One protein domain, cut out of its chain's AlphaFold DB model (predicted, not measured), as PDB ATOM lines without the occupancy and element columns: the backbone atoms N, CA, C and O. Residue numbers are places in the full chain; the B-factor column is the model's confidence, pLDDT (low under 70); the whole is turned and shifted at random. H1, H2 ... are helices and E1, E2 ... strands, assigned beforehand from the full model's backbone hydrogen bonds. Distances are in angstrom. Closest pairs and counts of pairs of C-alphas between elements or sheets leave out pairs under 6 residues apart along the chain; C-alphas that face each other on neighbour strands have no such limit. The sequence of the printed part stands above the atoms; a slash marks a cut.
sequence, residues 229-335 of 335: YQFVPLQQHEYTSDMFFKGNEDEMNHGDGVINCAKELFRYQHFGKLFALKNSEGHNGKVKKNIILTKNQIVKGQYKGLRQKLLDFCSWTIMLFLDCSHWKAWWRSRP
ATOM      1  N   TYR A 229      37.865  47.204 210.445       90.50
ATOM      2  CA  TYR A 229      37.571  47.978 211.653       90.50
ATOM      3  C   TYR A 229      36.359  48.885 211.437       90.50
ATOM      4  O   TYR A 229      35.982  49.182 210.303       90.50
ATOM      5  N   GLN A 230      35.771  49.349 212.537       90.56
ATOM      6  CA  GLN A 230      34.716  50.364 212.558       90.56
ATOM      7  C   GLN A 230      34.986  51.404 213.639       90.56
ATOM      8  O   GLN A 230      35.637  51.109 214.641       90.56
ATOM      9  N   PHE A 231      34.465  52.617 213.459       91.81
ATOM     10  CA  PHE A 231      34.471  53.616 214.525       91.81
ATOM     11  C   PHE A 231      33.524  53.220 215.646       91.81
ATOM     12  O   PHE A 231      32.421  52.752 215.386       91.81
ATOM     13  N   VAL A 232      33.954  53.454 216.882       90.62
ATOM     14  CA  VAL A 232      33.099  53.288 218.056       90.62
ATOM     15  C   VAL A 232      32.111  54.460 218.120       90.62
ATOM     16  O   VAL A 232      32.557  55.613 218.154       90.62
ATOM     17  N   PRO A 233      30.797  54.192 218.171       86.81
ATOM     18  CA  PRO A 233      29.781  55.207 218.383       86.81
ATOM     19  C   PRO A 233      29.978  56.004 219.670       86.81
ATOM     20  O   PRO A 233      30.528  55.514 220.664       86.81
ATOM     21  N   LEU A 234      29.488  57.243 219.665       86.88
ATOM     22  CA  LEU A 234      29.454  58.063 220.875       86.88
ATOM     23  C   LEU A 234      28.222  57.781 221.736       86.88
ATOM     24  O   LEU A 234      28.318  57.898 222.958       86.88
ATOM     25  N   GLN A 235      27.099  57.466 221.092       82.81
ATOM     26  CA  GLN A 235      25.783  57.327 221.709       82.81
ATOM     27  C   GLN A 235      25.610  55.915 222.249       82.81
ATOM     28  O   GLN A 235      26.035  54.944 221.617       82.81
ATOM     29  N   GLN A 236      25.038  55.803 223.443       80.50
ATOM     30  CA  GLN A 236      25.010  54.546 224.176       80.50
ATOM     31  C   GLN A 236      24.197  53.483 223.464       80.50
ATOM     32  O   GLN A 236      24.694  52.369 223.294       80.50
ATOM     33  N   HIS A 237      23.006  53.838 222.994       77.94
ATOM     34  CA  HIS A 237      22.139  52.909 222.279       77.94
ATOM     35  C   HIS A 237      22.809  52.312 221.027       77.94
ATOM     36  O   HIS A 237      22.675  51.109 220.792       77.94
ATOM     37  N   GLU A 238      23.604  53.097 220.285       77.94
ATOM     38  CA  GLU A 238      24.326  52.624 219.095       77.94
ATOM     39  C   GLU A 238      25.329  51.511 219.444       77.94
ATOM     40  O   GLU A 238      25.359  50.469 218.789       77.94
ATOM     41  N   TYR A 239      26.140  51.686 220.497       80.38
ATOM     42  CA  TYR A 239      27.178  50.709 220.858       80.38
ATOM     43  C   TYR A 239      26.725  49.625 221.843       80.38
ATOM     44  O   TYR A 239      27.495  48.706 222.129       80.38
ATOM     45  N   THR A 240      25.510  49.705 222.391       75.69
ATOM     46  CA  THR A 240      24.893  48.588 223.126       75.69
ATOM     47  C   THR A 240      24.155  47.617 222.212       75.69
ATOM     48  O   THR A 240      23.894  46.491 222.625       75.69
ATOM     49  N   SER A 241      23.863  48.017 220.971       74.00
ATOM     50  CA  SER A 241      23.259  47.140 219.974       74.00
ATOM     51  C   SER A 241      24.205  46.004 219.580       74.00
ATOM     52  O   SER A 241      25.369  46.216 219.233       74.00
ATOM     53  N   ASP A 242      23.700  44.770 219.553       74.75
ATOM     54  CA  ASP A 242      24.470  43.633 219.042       74.75
ATOM     55  C   ASP A 242      24.772  43.750 217.538       74.75
ATOM     56  O   ASP A 242      25.739  43.153 217.053       74.75
ATOM     57  N   MET A 243      24.004  44.562 216.802       74.38
ATOM     58  CA  MET A 243      24.219  44.822 215.374       74.38
ATOM     59  C   MET A 243      25.520  45.586 215.118       74.38
ATOM     60  O   MET A 243      26.227  45.275 214.153       74.38
ATOM     61  N   PHE A 244      25.904  46.479 216.039       80.00
ATOM     62  CA  PHE A 244      27.204  47.149 216.013       80.00
ATOM     63  C   PHE A 244      28.351  46.139 216.024       80.00
ATOM     64  O   PHE A 244      29.191  46.121 215.127       80.00
ATOM     65  N   PHE A 245      28.341  45.207 216.979       78.50
ATOM     66  CA  PHE A 245      29.405  44.205 217.107       78.50
ATOM     67  C   PHE A 245      29.387  43.153 215.991       78.50
ATOM     68  O   PHE A 245      30.413  42.531 215.702       78.50
ATOM     69  N   LYS A 246      28.235  42.956 215.339       74.69
ATOM     70  CA  LYS A 246      28.123  42.155 214.115       74.69
ATOM     71  C   LYS A 246      28.631  42.905 212.884       74.69
ATOM     72  O   LYS A 246      28.937  42.247 211.895       74.69
ATOM     73  N   GLY A 247      28.788  44.222 212.937       71.31
ATOM     74  CA  GLY A 247      29.308  45.046 211.853       71.31
ATOM     75  C   GLY A 247      28.294  45.405 210.760       71.31
ATOM     76  O   GLY A 247      28.711  45.833 209.678       71.31
ATOM     77  N   ASN A 248      26.993  45.248 211.035       69.19
ATOM     78  CA  ASN A 248      25.906  45.676 210.149       69.19
ATOM     79  C   ASN A 248      25.516  47.119 210.486       69.19
ATOM     80  O   ASN A 248      24.642  47.371 211.308       69.19
ATOM     81  N   GLU A 249      26.209  48.074 209.863       67.56
ATOM     82  CA  GLU A 249      25.983  49.507 210.102       67.56
ATOM     83  C   GLU A 249      24.708  50.038 209.452       67.56
ATOM     84  O   GLU A 249      24.088  50.944 209.996       67.56
ATOM     85  N   ASP A 250      24.302  49.457 208.322       63.50
ATOM     86  CA  ASP A 250      23.127  49.907 207.569       63.50
ATOM     87  C   ASP A 250      21.815  49.661 208.364       63.50
ATOM     88  O   ASP A 250      20.825  50.351 208.154       63.50
ATOM     89  N   GLU A 251      21.832  48.748 209.344       57.31
ATOM     90  CA  GLU A 251      20.696  48.433 210.226       57.31
ATOM     91  C   GLU A 251      20.757  49.166 211.581       57.31
ATOM     92  O   GLU A 251      19.788  49.145 212.336       57.31
ATOM     93  N   MET A 252      21.865  49.851 211.907       56.41
ATOM     94  CA  MET A 252      21.977  50.594 213.175       56.41
ATOM     95  C   MET A 252      21.065  51.827 213.231       56.41
ATOM     96  O   MET A 252      20.666  52.221 214.321       56.41
ATOM     97  N   ASN A 253      20.694  52.395 212.077       45.34
ATOM     98  CA  ASN A 253      19.783  53.545 211.987       45.34
ATOM     99  C   ASN A 253      18.291  53.155 211.949       45.34
ATOM    100  O   ASN A 253      17.441  54.037 212.006       45.34
ATOM    101  N   HIS A 254      17.978  51.858 211.838       42.25
ATOM    102  CA  HIS A 254      16.614  51.318 211.718       42.25
ATOM    103  C   HIS A 254      16.200  50.476 212.932       42.25
ATOM    104  O   HIS A 254      15.279  49.668 212.857       42.25
ATOM    105  N   GLY A 255      16.893  50.631 214.061       41.62
ATOM    106  CA  GLY A 255      16.514  49.967 215.297       41.62
ATOM    107  C   GLY A 255      15.233  50.564 215.875       41.62
ATOM    108  O   GLY A 255      15.311  51.408 216.758       41.62
ATOM    109  N   ASP A 256      14.077  50.052 215.450       36.81
ATOM    110  CA  ASP A 256      12.757  50.276 216.073       36.81
ATOM    111  C   ASP A 256      12.686  49.789 217.539       36.81
ATOM    112  O   ASP A 256      11.687  49.957 218.235       36.81
ATOM    113  N   GLY A 257      13.761  49.191 218.055       43.31
ATOM    114  CA  GLY A 257      13.910  48.875 219.463       43.31
ATOM    115  C   GLY A 257      14.510  50.049 220.218       43.31
ATOM    116  O   GLY A 257      15.734  50.160 220.305       43.31
ATOM    117  N   VAL A 258      13.660  50.872 220.838       42.53
ATOM    118  CA  VAL A 258      14.047  51.694 221.990       42.53
ATOM    119  C   VAL A 258      14.628  50.742 223.035       42.53
ATOM    120  O   VAL A 258      13.909  50.131 223.825       42.53
ATOM    121  N   ILE A 259      15.949  50.559 223.030       46.34
ATOM    122  CA  ILE A 259      16.628  49.966 224.172       46.34
ATOM    123  C   ILE A 259      16.386  50.976 225.288       46.34
ATOM    124  O   ILE A 259      16.956  52.067 225.262       46.34
ATOM    125  N   ASN A 260      15.524  50.620 226.244       42.66
ATOM    126  CA  ASN A 260      15.338  51.319 227.515       42.66
ATOM    127  C   ASN A 260      16.652  51.259 228.311       42.66
ATOM    128  O   ASN A 260      16.790  50.571 229.320       42.66
ATOM    129  N   CYS A 261      17.679  51.946 227.818       46.09
ATOM    130  CA  CYS A 261      18.933  52.120 228.507       46.09
ATOM    131  C   CYS A 261      18.688  53.223 229.519       46.09
ATOM    132  O   CYS A 261      18.483  54.367 229.145       46.09
ATOM    133  N   ALA A 262      18.684  52.876 230.803       50.84
ATOM    134  CA  ALA A 262      18.213  53.746 231.870       50.84
ATOM    135  C   ALA A 262      18.921  55.108 231.980       50.84
ATOM    136  O   ALA A 262      18.468  55.878 232.807       50.84
ATOM    137  N   LYS A 263      19.972  55.446 231.213       62.31
ATOM    138  CA  LYS A 263      20.505  56.808 230.972       62.31
ATOM    139  C   LYS A 263      21.208  56.827 229.610       62.31
ATOM    140  O   LYS A 263      22.183  56.100 229.462       62.31
ATOM    141  N   GLU A 264      20.765  57.643 228.651       66.94
ATOM    142  CA  GLU A 264      21.551  57.893 227.431       66.94
ATOM    143  C   GLU A 264      22.842  58.634 227.818       66.94
ATOM    144  O   GLU A 264      22.800  59.690 228.458       66.94
ATOM    145  N   LEU A 265      23.996  58.058 227.478       74.62
ATOM    146  CA  LEU A 265      25.309  58.611 227.800       74.62
ATOM    147  C   LEU A 265      26.127  58.818 226.528       74.62
ATOM    148  O   LEU A 265      26.573  57.863 225.889       74.62
ATOM    149  N   PHE A 266      26.437  60.079 226.245       81.50
ATOM    150  CA  PHE A 266      27.413  60.437 225.226       81.50
ATOM    151  C   PHE A 266      28.821  60.223 225.769       81.50
ATOM    152  O   PHE A 266      29.259  60.911 226.688       81.50
ATOM    153  N   ARG A 267      29.571  59.289 225.186       86.88
ATOM    154  CA  ARG A 267      30.982  59.061 225.528       86.88
ATOM    155  C   ARG A 267      31.889  59.723 224.508       86.88
ATOM    156  O   ARG A 267      32.491  59.049 223.677       86.88
ATOM    157  N   TYR A 268      32.069  61.041 224.591       87.62
ATOM    158  CA  TYR A 268      32.929  61.787 223.654       87.62
ATOM    159  C   TYR A 268      34.394  61.308 223.638       87.62
ATOM    160  O   TYR A 268      35.137  61.586 222.695       87.62
ATOM    161  N   GLN A 269      34.835  60.549 224.649       86.94
ATOM    162  CA  GLN A 269      36.124  59.853 224.638       86.94
ATOM    163  C   GLN A 269      36.246  58.766 223.551       86.94
ATOM    164  O   GLN A 269      37.373  58.402 223.200       86.94
ATOM    165  N   HIS A 270      35.127  58.269 223.014       89.94
ATOM    166  CA  HIS A 270      35.079  57.309 221.907       89.94
ATOM    167  C   HIS A 270      35.405  57.945 220.550       89.94
ATOM    168  O   HIS A 270      35.690  57.222 219.600       89.94
ATOM    169  N   PHE A 271      35.425  59.278 220.437       90.75
ATOM    170  CA  PHE A 271      35.704  59.931 219.161       90.75
ATOM    171  C   PHE A 271      37.065  59.501 218.583       90.75
ATOM    172  O   PHE A 271      38.116  59.680 219.212       90.75
ATOM    173  N   GLY A 272      37.038  58.939 217.371       88.12
ATOM    174  CA  GLY A 272      38.216  58.404 216.681       88.12
ATOM    175  C   GLY A 272      38.760  57.089 217.256       88.12
ATOM    176  O   GLY A 272      39.883  56.707 216.925       88.12
ATOM    177  N   LYS A 273      38.015  56.408 218.137       92.12
ATOM    178  CA  LYS A 273      38.329  55.051 218.615       92.12
ATOM    179  C   LYS A 273      37.769  54.005 217.667       92.12
ATOM    180  O   LYS A 273      36.766  54.245 216.999       92.12
ATOM    181  N   LEU A 274      38.428  52.852 217.631       92.25
ATOM    182  CA  LEU A 274      38.133  51.780 216.689       92.25
ATOM    183  C   LEU A 274      37.689  50.505 217.410       92.25
ATOM    184  O   LEU A 274      38.136  50.222 218.519       92.25
ATOM    185  N   PHE A 275      36.849  49.722 216.748       90.19
ATOM    186  CA  PHE A 275      36.479  48.361 217.115       90.19
ATOM    187  C   PHE A 275      36.891  47.412 215.984       90.19
ATOM    188  O   PHE A 275      36.681  47.720 214.810       90.19
ATOM    189  N   ALA A 276      37.504  46.282 216.334       88.50
ATOM    190  CA  ALA A 276      37.925  45.263 215.376       88.50
ATOM    191  C   ALA A 276      36.761  44.314 215.057       88.50
ATOM    192  O   ALA A 276      36.154  43.745 215.967       88.50
ATOM    193  N   LEU A 277      36.455  44.122 213.773       85.00
ATOM    194  CA  LEU A 277      35.456  43.150 213.332       85.00
ATOM    195  C   LEU A 277      36.036  41.731 213.336       85.00
ATOM    196  O   LEU A 277      37.246  41.532 213.237       85.00
ATOM    197  N   LYS A 278      35.160  40.718 213.392       72.06
ATOM    198  CA  LYS A 278      35.570  39.321 213.176       72.06
ATOM    199  C   LYS A 278      36.299  39.209 211.826       72.06
ATOM    200  O   LYS A 278      35.768  39.675 210.818       72.06
ATOM    201  N   ASN A 279      37.480  38.589 211.829       66.44
ATOM    202  CA  ASN A 279      38.397  38.460 210.686       66.44
ATOM    203  C   ASN A 279      39.052  39.781 210.232       66.44
ATOM    204  O   ASN A 279      39.350  39.947 209.050       66.44
ATOM    205  N   SER A 280      39.260  40.740 211.141       69.38
ATOM    206  CA  SER A 280      40.102  41.906 210.856       69.38
ATOM    207  C   SER A 280      41.535  41.464 210.558       69.38
ATOM    208  O   SER A 280      42.109  40.699 211.335       69.38
ATOM    209  N   GLU A 281      42.129  41.978 209.481       62.62
ATOM    210  CA  GLU A 281      43.562  41.813 209.240       62.62
ATOM    211  C   GLU A 281      44.320  42.476 210.403       62.62
ATOM    212  O   GLU A 281      44.027  43.611 210.803       62.62
ATOM    213  N   GLY A 282      45.248  41.735 211.015       56.78
ATOM    214  CA  GLY A 282      46.100  42.269 212.072       56.78
ATOM    215  C   GLY A 282      46.874  43.464 211.529       56.78
ATOM    216  O   GLY A 282      47.552  43.356 210.510       56.78
ATOM    217  N   HIS A 283      46.751  44.626 212.171       55.53
ATOM    218  CA  HIS A 283      47.475  45.804 211.706       55.53
ATOM    219  C   HIS A 283      48.935  45.691 212.146       55.53
ATOM    220  O   HIS A 283      49.219  45.753 213.340       55.53
ATOM    221  N   ASN A 284      49.860  45.537 211.194       43.91
ATOM    222  CA  ASN A 284      51.292  45.294 211.443       43.91
ATOM    223  C   ASN A 284      52.076  46.517 211.977       43.91
ATOM    224  O   ASN A 284      53.302  46.495 212.054       43.91
ATOM    225  N   GLY A 285      51.395  47.596 212.371       52.78
ATOM    226  CA  GLY A 285      52.016  48.733 213.053       52.78
ATOM    227  C   GLY A 285      52.112  48.517 214.565       52.78
ATOM    228  O   GLY A 285      51.393  47.700 215.132       52.78
ATOM    229  N   LYS A 286      52.947  49.303 215.265       49.03
ATOM    230  CA  LYS A 286      52.888  49.434 216.736       49.03
ATOM    231  C   LYS A 286      51.497  49.945 217.134       49.03
ATOM    232  O   LYS A 286      51.277  51.150 217.261       49.03
ATOM    233  N   VAL A 287      50.543  49.031 217.305       54.06
ATOM    234  CA  VAL A 287      49.174  49.340 217.706       54.06
ATOM    235  C   VAL A 287      49.248  50.026 219.062       54.06
ATOM    236  O   VAL A 287      49.572  49.408 220.078       54.06
ATOM    237  N   LYS A 288      48.947  51.328 219.112       57.66
ATOM    238  CA  LYS A 288      48.747  51.989 220.401       57.66
ATOM    239  C   LYS A 288      47.518  51.329 221.024       57.66
ATOM    240  O   LYS A 288      46.399  51.603 220.591       57.66
ATOM    241  N   LYS A 289      47.730  50.500 222.058       60.75
ATOM    242  CA  LYS A 289      46.715  49.743 222.833       60.75
ATOM    243  C   LYS A 289      45.486  50.561 223.276       60.75
ATOM    244  O   LYS A 289      44.494  49.997 223.707       60.75
ATOM    245  N   ASN A 290      45.535  51.887 223.156       70.25
ATOM    246  CA  ASN A 290      44.484  52.811 223.563       70.25
ATOM    247  C   ASN A 290      43.546  53.261 222.426       70.25
ATOM    248  O   ASN A 290      42.658  54.072 222.702       70.25
ATOM    249  N   ILE A 291      43.765  52.848 221.170       82.56
ATOM    250  CA  ILE A 291      42.930  53.240 220.012       82.56
ATOM    251  C   ILE A 291      41.828  52.215 219.752       82.56
ATOM    252  O   ILE A 291      40.674  52.604 219.575       82.56
ATOM    253  N   ILE A 292      42.196  50.934 219.734       88.06
ATOM    254  CA  ILE A 292      41.275  49.821 219.519       88.06
ATOM    255  C   ILE A 292      40.668  49.453 220.869       88.06
ATOM    256  O   ILE A 292      41.400  49.179 221.821       88.06
ATOM    257  N   LEU A 293      39.344  49.475 220.957       88.12
ATOM    258  CA  LEU A 293      38.607  49.150 222.167       88.12
ATOM    259  C   LEU A 293      37.953  47.776 222.038       88.12
ATOM    260  O   LEU A 293      37.427  47.404 220.993       88.12
ATOM    261  N   THR A 294      37.963  47.026 223.134       87.00
ATOM    262  CA  THR A 294      37.193  45.781 223.270       87.00
ATOM    263  C   THR A 294      35.717  46.076 223.553       87.00
ATOM    264  O   THR A 294      35.397  47.139 224.086       87.00
ATOM    265  N   LYS A 295      34.809  45.116 223.298       86.00
ATOM    266  CA  LYS A 295      33.373  45.235 223.652       86.00
ATOM    267  C   LYS A 295      33.187  45.678 225.109       86.00
ATOM    268  O   LYS A 295      32.445  46.615 225.384       86.00
ATOM    269  N   ASN A 296      33.942  45.083 226.034       85.00
ATOM    270  CA  ASN A 296      33.893  45.457 227.449       85.00
ATOM    271  C   ASN A 296      34.355  46.897 227.706       85.00
ATOM    272  O   ASN A 296      33.717  47.588 228.493       85.00
ATOM    273  N   GLN A 297      35.416  47.372 227.047       87.75
ATOM    274  CA  GLN A 297      35.870  48.761 227.195       87.75
ATOM    275  C   GLN A 297      34.888  49.769 226.590       87.75
ATOM    276  O   GLN A 297      34.717  50.855 227.133       87.75
ATOM    277  N   ILE A 298      34.223  49.407 225.491       86.31
ATOM    278  CA  ILE A 298      33.205  50.248 224.850       86.31
ATOM    279  C   ILE A 298      31.982  50.387 225.754       86.31
ATOM    280  O   ILE A 298      31.491  51.495 225.940       86.31
ATOM    281  N   VAL A 299      31.519  49.288 226.359       83.50
ATOM    282  CA  VAL A 299      30.296  49.273 227.178       83.50
ATOM    283  C   VAL A 299      30.555  49.765 228.603       83.50
ATOM    284  O   VAL A 299      29.842  50.638 229.096       83.50
ATOM    285  N   LYS A 300      31.611  49.292 229.272       82.06
ATOM    286  CA  LYS A 300      31.882  49.598 230.693       82.06
ATOM    287  C   LYS A 300      32.853  50.763 230.916       82.06
ATOM    288  O   LYS A 300      32.986  51.218 232.046       82.06
ATOM    289  N   GLY A 301      33.502  51.255 229.863       81.62
ATOM    290  CA  GLY A 301      34.490  52.331 229.933       81.62
ATOM    291  C   GLY A 301      35.920  51.835 229.717       81.62
ATOM    292  O   GLY A 301      36.262  50.681 229.985       81.62
ATOM    293  N   GLN A 302      36.775  52.720 229.199       82.12
ATOM    294  CA  GLN A 302      38.155  52.390 228.827       82.12
ATOM    295  C   GLN A 302      39.058  52.183 230.051       82.12
ATOM    296  O   GLN A 302      40.014  51.407 229.989       82.12
ATOM    297  N   TYR A 303      38.775  52.890 231.146       83.06
ATOM    298  CA  TYR A 303      39.570  52.871 232.371       83.06
ATOM    299  C   TYR A 303      38.751  52.314 233.540       83.06
ATOM    300  O   TYR A 303      37.528  52.224 233.475       83.06
ATOM    301  N   LYS A 304      39.428  51.951 234.633       80.38
ATOM    302  CA  LYS A 304      38.786  51.551 235.894       80.38
ATOM    303  C   LYS A 304      38.891  52.677 236.929       80.38
ATOM    304  O   LYS A 304      39.827  53.477 236.889       80.38
ATOM    305  N   GLY A 305      37.943  52.720 237.866       84.56
ATOM    306  CA  GLY A 305      37.984  53.605 239.034       84.56
ATOM    307  C   GLY A 305      37.787  55.094 238.719       84.56
ATOM    308  O   GLY A 305      36.983  55.467 237.863       84.56
ATOM    309  N   LEU A 306      38.520  55.952 239.438       85.94
ATOM    310  CA  LEU A 306      38.355  57.413 239.427       85.94
ATOM    311  C   LEU A 306      38.554  58.034 238.038       85.94
ATOM    312  O   LEU A 306      37.810  58.925 237.637       85.94
ATOM    313  N   ARG A 307      39.528  57.532 237.271       84.88
ATOM    314  CA  ARG A 307      39.858  58.068 235.943       84.88
ATOM    315  C   ARG A 307      38.690  57.959 234.962       84.88
ATOM    316  O   ARG A 307      38.495  58.858 234.152       84.88
ATOM    317  N   GLN A 308      37.925  56.871 235.037       85.38
ATOM    318  CA  GLN A 308      36.740  56.687 234.204       85.38
ATOM    319  C   GLN A 308      35.612  57.617 234.651       85.38
ATOM    320  O   GLN A 308      35.058  58.323 233.816       85.38
ATOM    321  N   LYS A 309      35.366  57.712 235.967       84.94
ATOM    322  CA  LYS A 309      34.379  58.644 236.535       84.94
ATOM    323  C   LYS A 309      34.638  60.094 236.110       84.94
ATOM    324  O   LYS A 309      33.700  60.789 235.741       84.94
ATOM    325  N   LEU A 310      35.900  60.530 236.104       86.81
ATOM    326  CA  LEU A 310      36.274  61.877 235.664       86.81
ATOM    327  C   LEU A 310      35.987  62.101 234.171       86.81
ATOM    328  O   LEU A 310      35.461  63.143 233.792       86.81
ATOM    329  N   LEU A 311      36.297  61.122 233.314       85.69
ATOM    330  CA  LEU A 311      35.989  61.211 231.883       85.69
ATOM    331  C   LEU A 311      34.484  61.246 231.624       85.69
ATOM    332  O   LEU A 311      34.039  62.021 230.783       85.69
ATOM    333  N   ASP A 312      33.717  60.438 232.350       83.81
ATOM    334  CA  ASP A 312      32.263  60.407 232.223       83.81
ATOM    335  C   ASP A 312      31.638  61.713 232.729       83.81
ATOM    336  O   ASP A 312      30.740  62.238 232.080       83.81
ATOM    337  N   PHE A 313      32.176  62.309 233.798       85.25
ATOM    338  CA  PHE A 313      31.785  63.645 234.253       85.25
ATOM    339  C   PHE A 313      32.097  64.735 233.215       85.25
ATOM    340  O   PHE A 313      31.246  65.576 232.918       85.25
ATOM    341  N   CYS A 314      33.289  64.714 232.607       86.62
ATOM    342  CA  CYS A 314      33.625  65.647 231.529       86.62
ATOM    343  C   CYS A 314      32.695  65.471 230.326       86.62
ATOM    344  O   CYS A 314      32.234  66.456 229.756       86.62
ATOM    345  N   SER A 315      32.416  64.230 229.935       86.25
ATOM    346  CA  SER A 315      31.499  63.930 228.839       86.25
ATOM    347  C   SER A 315      30.075  64.388 229.137       86.25
ATOM    348  O   SER A 315      29.450  65.002 228.280       86.25
ATOM    349  N   TRP A 316      29.603  64.180 230.366       83.31
ATOM    350  CA  TRP A 316      28.328  64.709 230.837       83.31
ATOM    351  C   TRP A 316      28.286  66.241 230.772       83.31
ATOM    352  O   TRP A 316      27.329  66.807 230.257       83.31
ATOM    353  N   THR A 317      29.357  66.912 231.196       82.81
ATOM    354  CA  THR A 317      29.465  68.376 231.116       82.81
ATOM    355  C   THR A 317      29.399  68.855 229.666       82.81
ATOM    356  O   THR A 317      28.633  69.756 229.353       82.81
ATOM    357  N   ILE A 318      30.155  68.229 228.755       84.62
ATOM    358  CA  ILE A 318      30.146  68.572 227.322       84.62
ATOM    359  C   ILE A 318      28.746  68.380 226.723       84.62
ATOM    360  O   ILE A 318      28.287  69.225 225.957       84.62
ATOM    361  N   MET A 319      28.059  67.304 227.105       83.12
ATOM    362  CA  MET A 319      26.702  67.004 226.651       83.12
ATOM    363  C   MET A 319      25.707  68.104 227.043       83.12
ATOM    364  O   MET A 319      24.839  68.429 226.244       83.12
ATOM    365  N   LEU A 320      25.851  68.741 228.211       80.62
ATOM    366  CA  LEU A 320      24.977  69.857 228.605       80.62
ATOM    367  C   LEU A 320      25.104  71.081 227.688       80.62
ATOM    368  O   LEU A 320      24.151  71.845 227.580       80.62
ATOM    369  N   PHE A 321      26.251  71.274 227.035       79.94
ATOM    370  CA  PHE A 321      26.479  72.405 226.127       79.94
ATOM    371  C   PHE A 321      26.206  72.060 224.662       79.94
ATOM    372  O   PHE A 321      25.741  72.909 223.899       79.94
ATOM    373  N   LEU A 322      26.537  70.836 224.249       81.38
ATOM    374  CA  LEU A 322      26.386  70.412 222.861       81.38
ATOM    375  C   LEU A 322      25.025  69.773 222.594       81.38
ATOM    376  O   LEU A 322      24.495  69.962 221.512       81.38
ATOM    377  N   ASP A 323      24.433  69.042 223.529       78.06
ATOM    378  CA  ASP A 323      23.293  68.156 223.261       78.06
ATOM    379  C   ASP A 323      22.232  68.243 224.384       78.06
ATOM    380  O   ASP A 323      21.655  67.242 224.818       78.06
ATOM    381  N   CYS A 324      21.960  69.459 224.875       72.31
ATOM    382  CA  CYS A 324      21.052  69.727 225.995       72.31
ATOM    383  C   CYS A 324      19.600  69.315 225.701       72.31
ATOM    384  O   CYS A 324      18.950  68.747 226.578       72.31
ATOM    385  N   SER A 325      19.064  69.551 224.496       69.88
ATOM    386  CA  SER A 325      17.721  69.075 224.114       69.88
ATOM    387  C   SER A 325      17.630  67.565 224.095       69.88
ATOM    388  O   SER A 325      16.618  67.045 224.547       69.88
ATOM    389  N   HIS A 326      18.665  66.858 223.636       66.31
ATOM    390  CA  HIS A 326      18.701  65.399 223.704       66.31
ATOM    391  C   HIS A 326      18.600  64.932 225.154       66.31
ATOM    392  O   HIS A 326      17.789  64.064 225.463       66.31
ATOM    393  N   TRP A 327      19.344  65.566 226.064       65.00
ATOM    394  CA  TRP A 327      19.224  65.293 227.494       65.00
ATOM    395  C   TRP A 327      17.817  65.614 228.028       65.00
ATOM    396  O   TRP A 327      17.201  64.765 228.669       65.00
ATOM    397  N   LYS A 328      17.264  66.798 227.729       64.62
ATOM    398  CA  LYS A 328      15.925  67.220 228.187       64.62
ATOM    399  C   LYS A 328      14.812  66.315 227.658       64.62
ATOM    400  O   LYS A 328      13.935  65.935 228.425       64.62
ATOM    401  N   ALA A 329      14.838  65.978 226.371       62.03
ATOM    402  CA  ALA A 329      13.876  65.081 225.737       62.03
ATOM    403  C   ALA A 329      13.912  63.701 226.399       62.03
ATOM    404  O   ALA A 329      12.868  63.139 226.706       62.03
ATOM    405  N   TRP A 330      15.113  63.215 226.704       60.28
ATOM    406  CA  TRP A 330      15.317  61.908 227.312       60.28
ATOM    407  C   TRP A 330      14.904  61.849 228.798       60.28
ATOM    408  O   TRP A 330      14.433  60.821 229.281       60.28
ATOM    409  N   TRP A 331      15.010  62.960 229.539       57.03
ATOM    410  CA  TRP A 331      14.418  63.069 230.882       57.03
ATOM    411  C   TRP A 331      12.897  63.185 230.859       57.03
ATOM    412  O   TRP A 331      12.247  62.663 231.757       57.03
ATOM    413  N   ARG A 332      12.329  63.844 229.843       56.75
ATOM    414  CA  ARG A 332      10.873  63.959 229.660       56.75
ATOM    415  C   ARG A 332      10.225  62.658 229.189       56.75
ATOM    416  O   ARG A 332       9.051  62.455 229.455       56.75
ATOM    417  N   SER A 333      10.971  61.781 228.516       53.81
ATOM    418  CA  SER A 333      10.494  60.461 228.083       53.81
ATOM    419  C   SER A 333      10.528  59.400 229.187       53.81
ATOM    420  O   SER A 333      10.350  58.218 228.899       53.81
ATOM    421  N   ARG A 334      10.796  59.787 230.439       45.25
ATOM    422  CA  ARG A 334      10.647  58.903 231.590       45.25
ATOM    423  C   ARG A 334       9.265  59.124 232.216       45.25
ATOM    424  O   ARG A 334       9.020  60.254 232.635       45.25
ATOM    425  N   PRO A 335       8.390  58.105 232.255       42.91
ATOM    426  CA  PRO A 335       7.203  58.137 233.103       42.91
ATOM    427  C   PRO A 335       7.573  58.232 234.587       42.91
ATOM    428  O   PRO A 335       8.669  57.739 234.964       42.91
TER     429      PRO A 335
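AT A GLANCE: This is residues 229 to 335 of the 335 residues of an uncharacterized protein of Clostridiaceae bacterium (UniProt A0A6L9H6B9). A small cluster of three short helices, H1, H2 and H3, sits beside a tiny two-stranded sheet, E1 and E2, while a longer helix, H4, turns a corner into H5 to make an L at one end. Two long stretches with no named element, residues 247 to 273 and 277 to 294, loop between these parts, and residues 282 to 289 stick out at the end away from H5. The printed part has 107 residues with five named helices and two named strands, in the order E1, H1, H2, E2, H3, H4, H5; the sheet, E1 - E2, is antiparallel. The class is mostly helix, although under half of the residues are in named elements. The whole is compact, with a radius of gyration of the C-alphas of 15.0 A and spans of 49 by 34 by 22 A.

HOW THE PARTS SIT: E1, residues 229 to 231, and E2, residues 274 to 276, are antiparallel neighbours at 148 degrees. N 230 and O 275, 2.9 A apart, and N 275 and O 230, 2.8 A apart, are within hydrogen-bond range. The closest C-alphas of E2 and H3, residues 295 to 300, are those of Phe 275 and Lys 295, 7.9 A apart. H3 and H1, residues 236 to 240, only just touch, with 3 pairs of C-alphas within 8 A; the closest are those of Thr 240 and Val 299, 6.8 A apart. H2, residues 242 to 246, is close to H1 but not clearly touching; their closest C-alphas, of Glu 238 and Phe 244, are 6.9 A apart. H4, residues 306 to 322, and H5, residues 324 to 332, are close but not clearly touching, and their lines are about perpendicular, at 80 degrees; their closest C-alphas, of Leu 320 and Trp 327, are 7.4 A apart. H4 and H5 are apart from E1, E2, H1, H2 and H3. In H1, H2, H3 and H5 every O i to N i+4 pair is within hydrogen-bond range, and in H4 12 of 13 are.

IN THESE COORDINATES: E1 begins at C-alpha 229, (37.571, 47.978, 211.653). H4, 24.2 A from first to last C-alpha, begins at C-alpha 306, (38.355, 57.413, 239.427). H5 is 12.3 A long and ends at C-alpha 332, (10.873, 63.959, 229.660). H3 is 8.4 A long.

THE WHOLE: The two C-alphas farthest apart, of Asn 284 and Pro 335, the chain's last residue, are 50.8 A apart. The printed part has no cut. The links from H2 to E2 and from E2 to H3 are long. The mean pLDDT of the printed part is 73.1; residues 248 to 264, 279 to 289 and 325 to 335 are under 70.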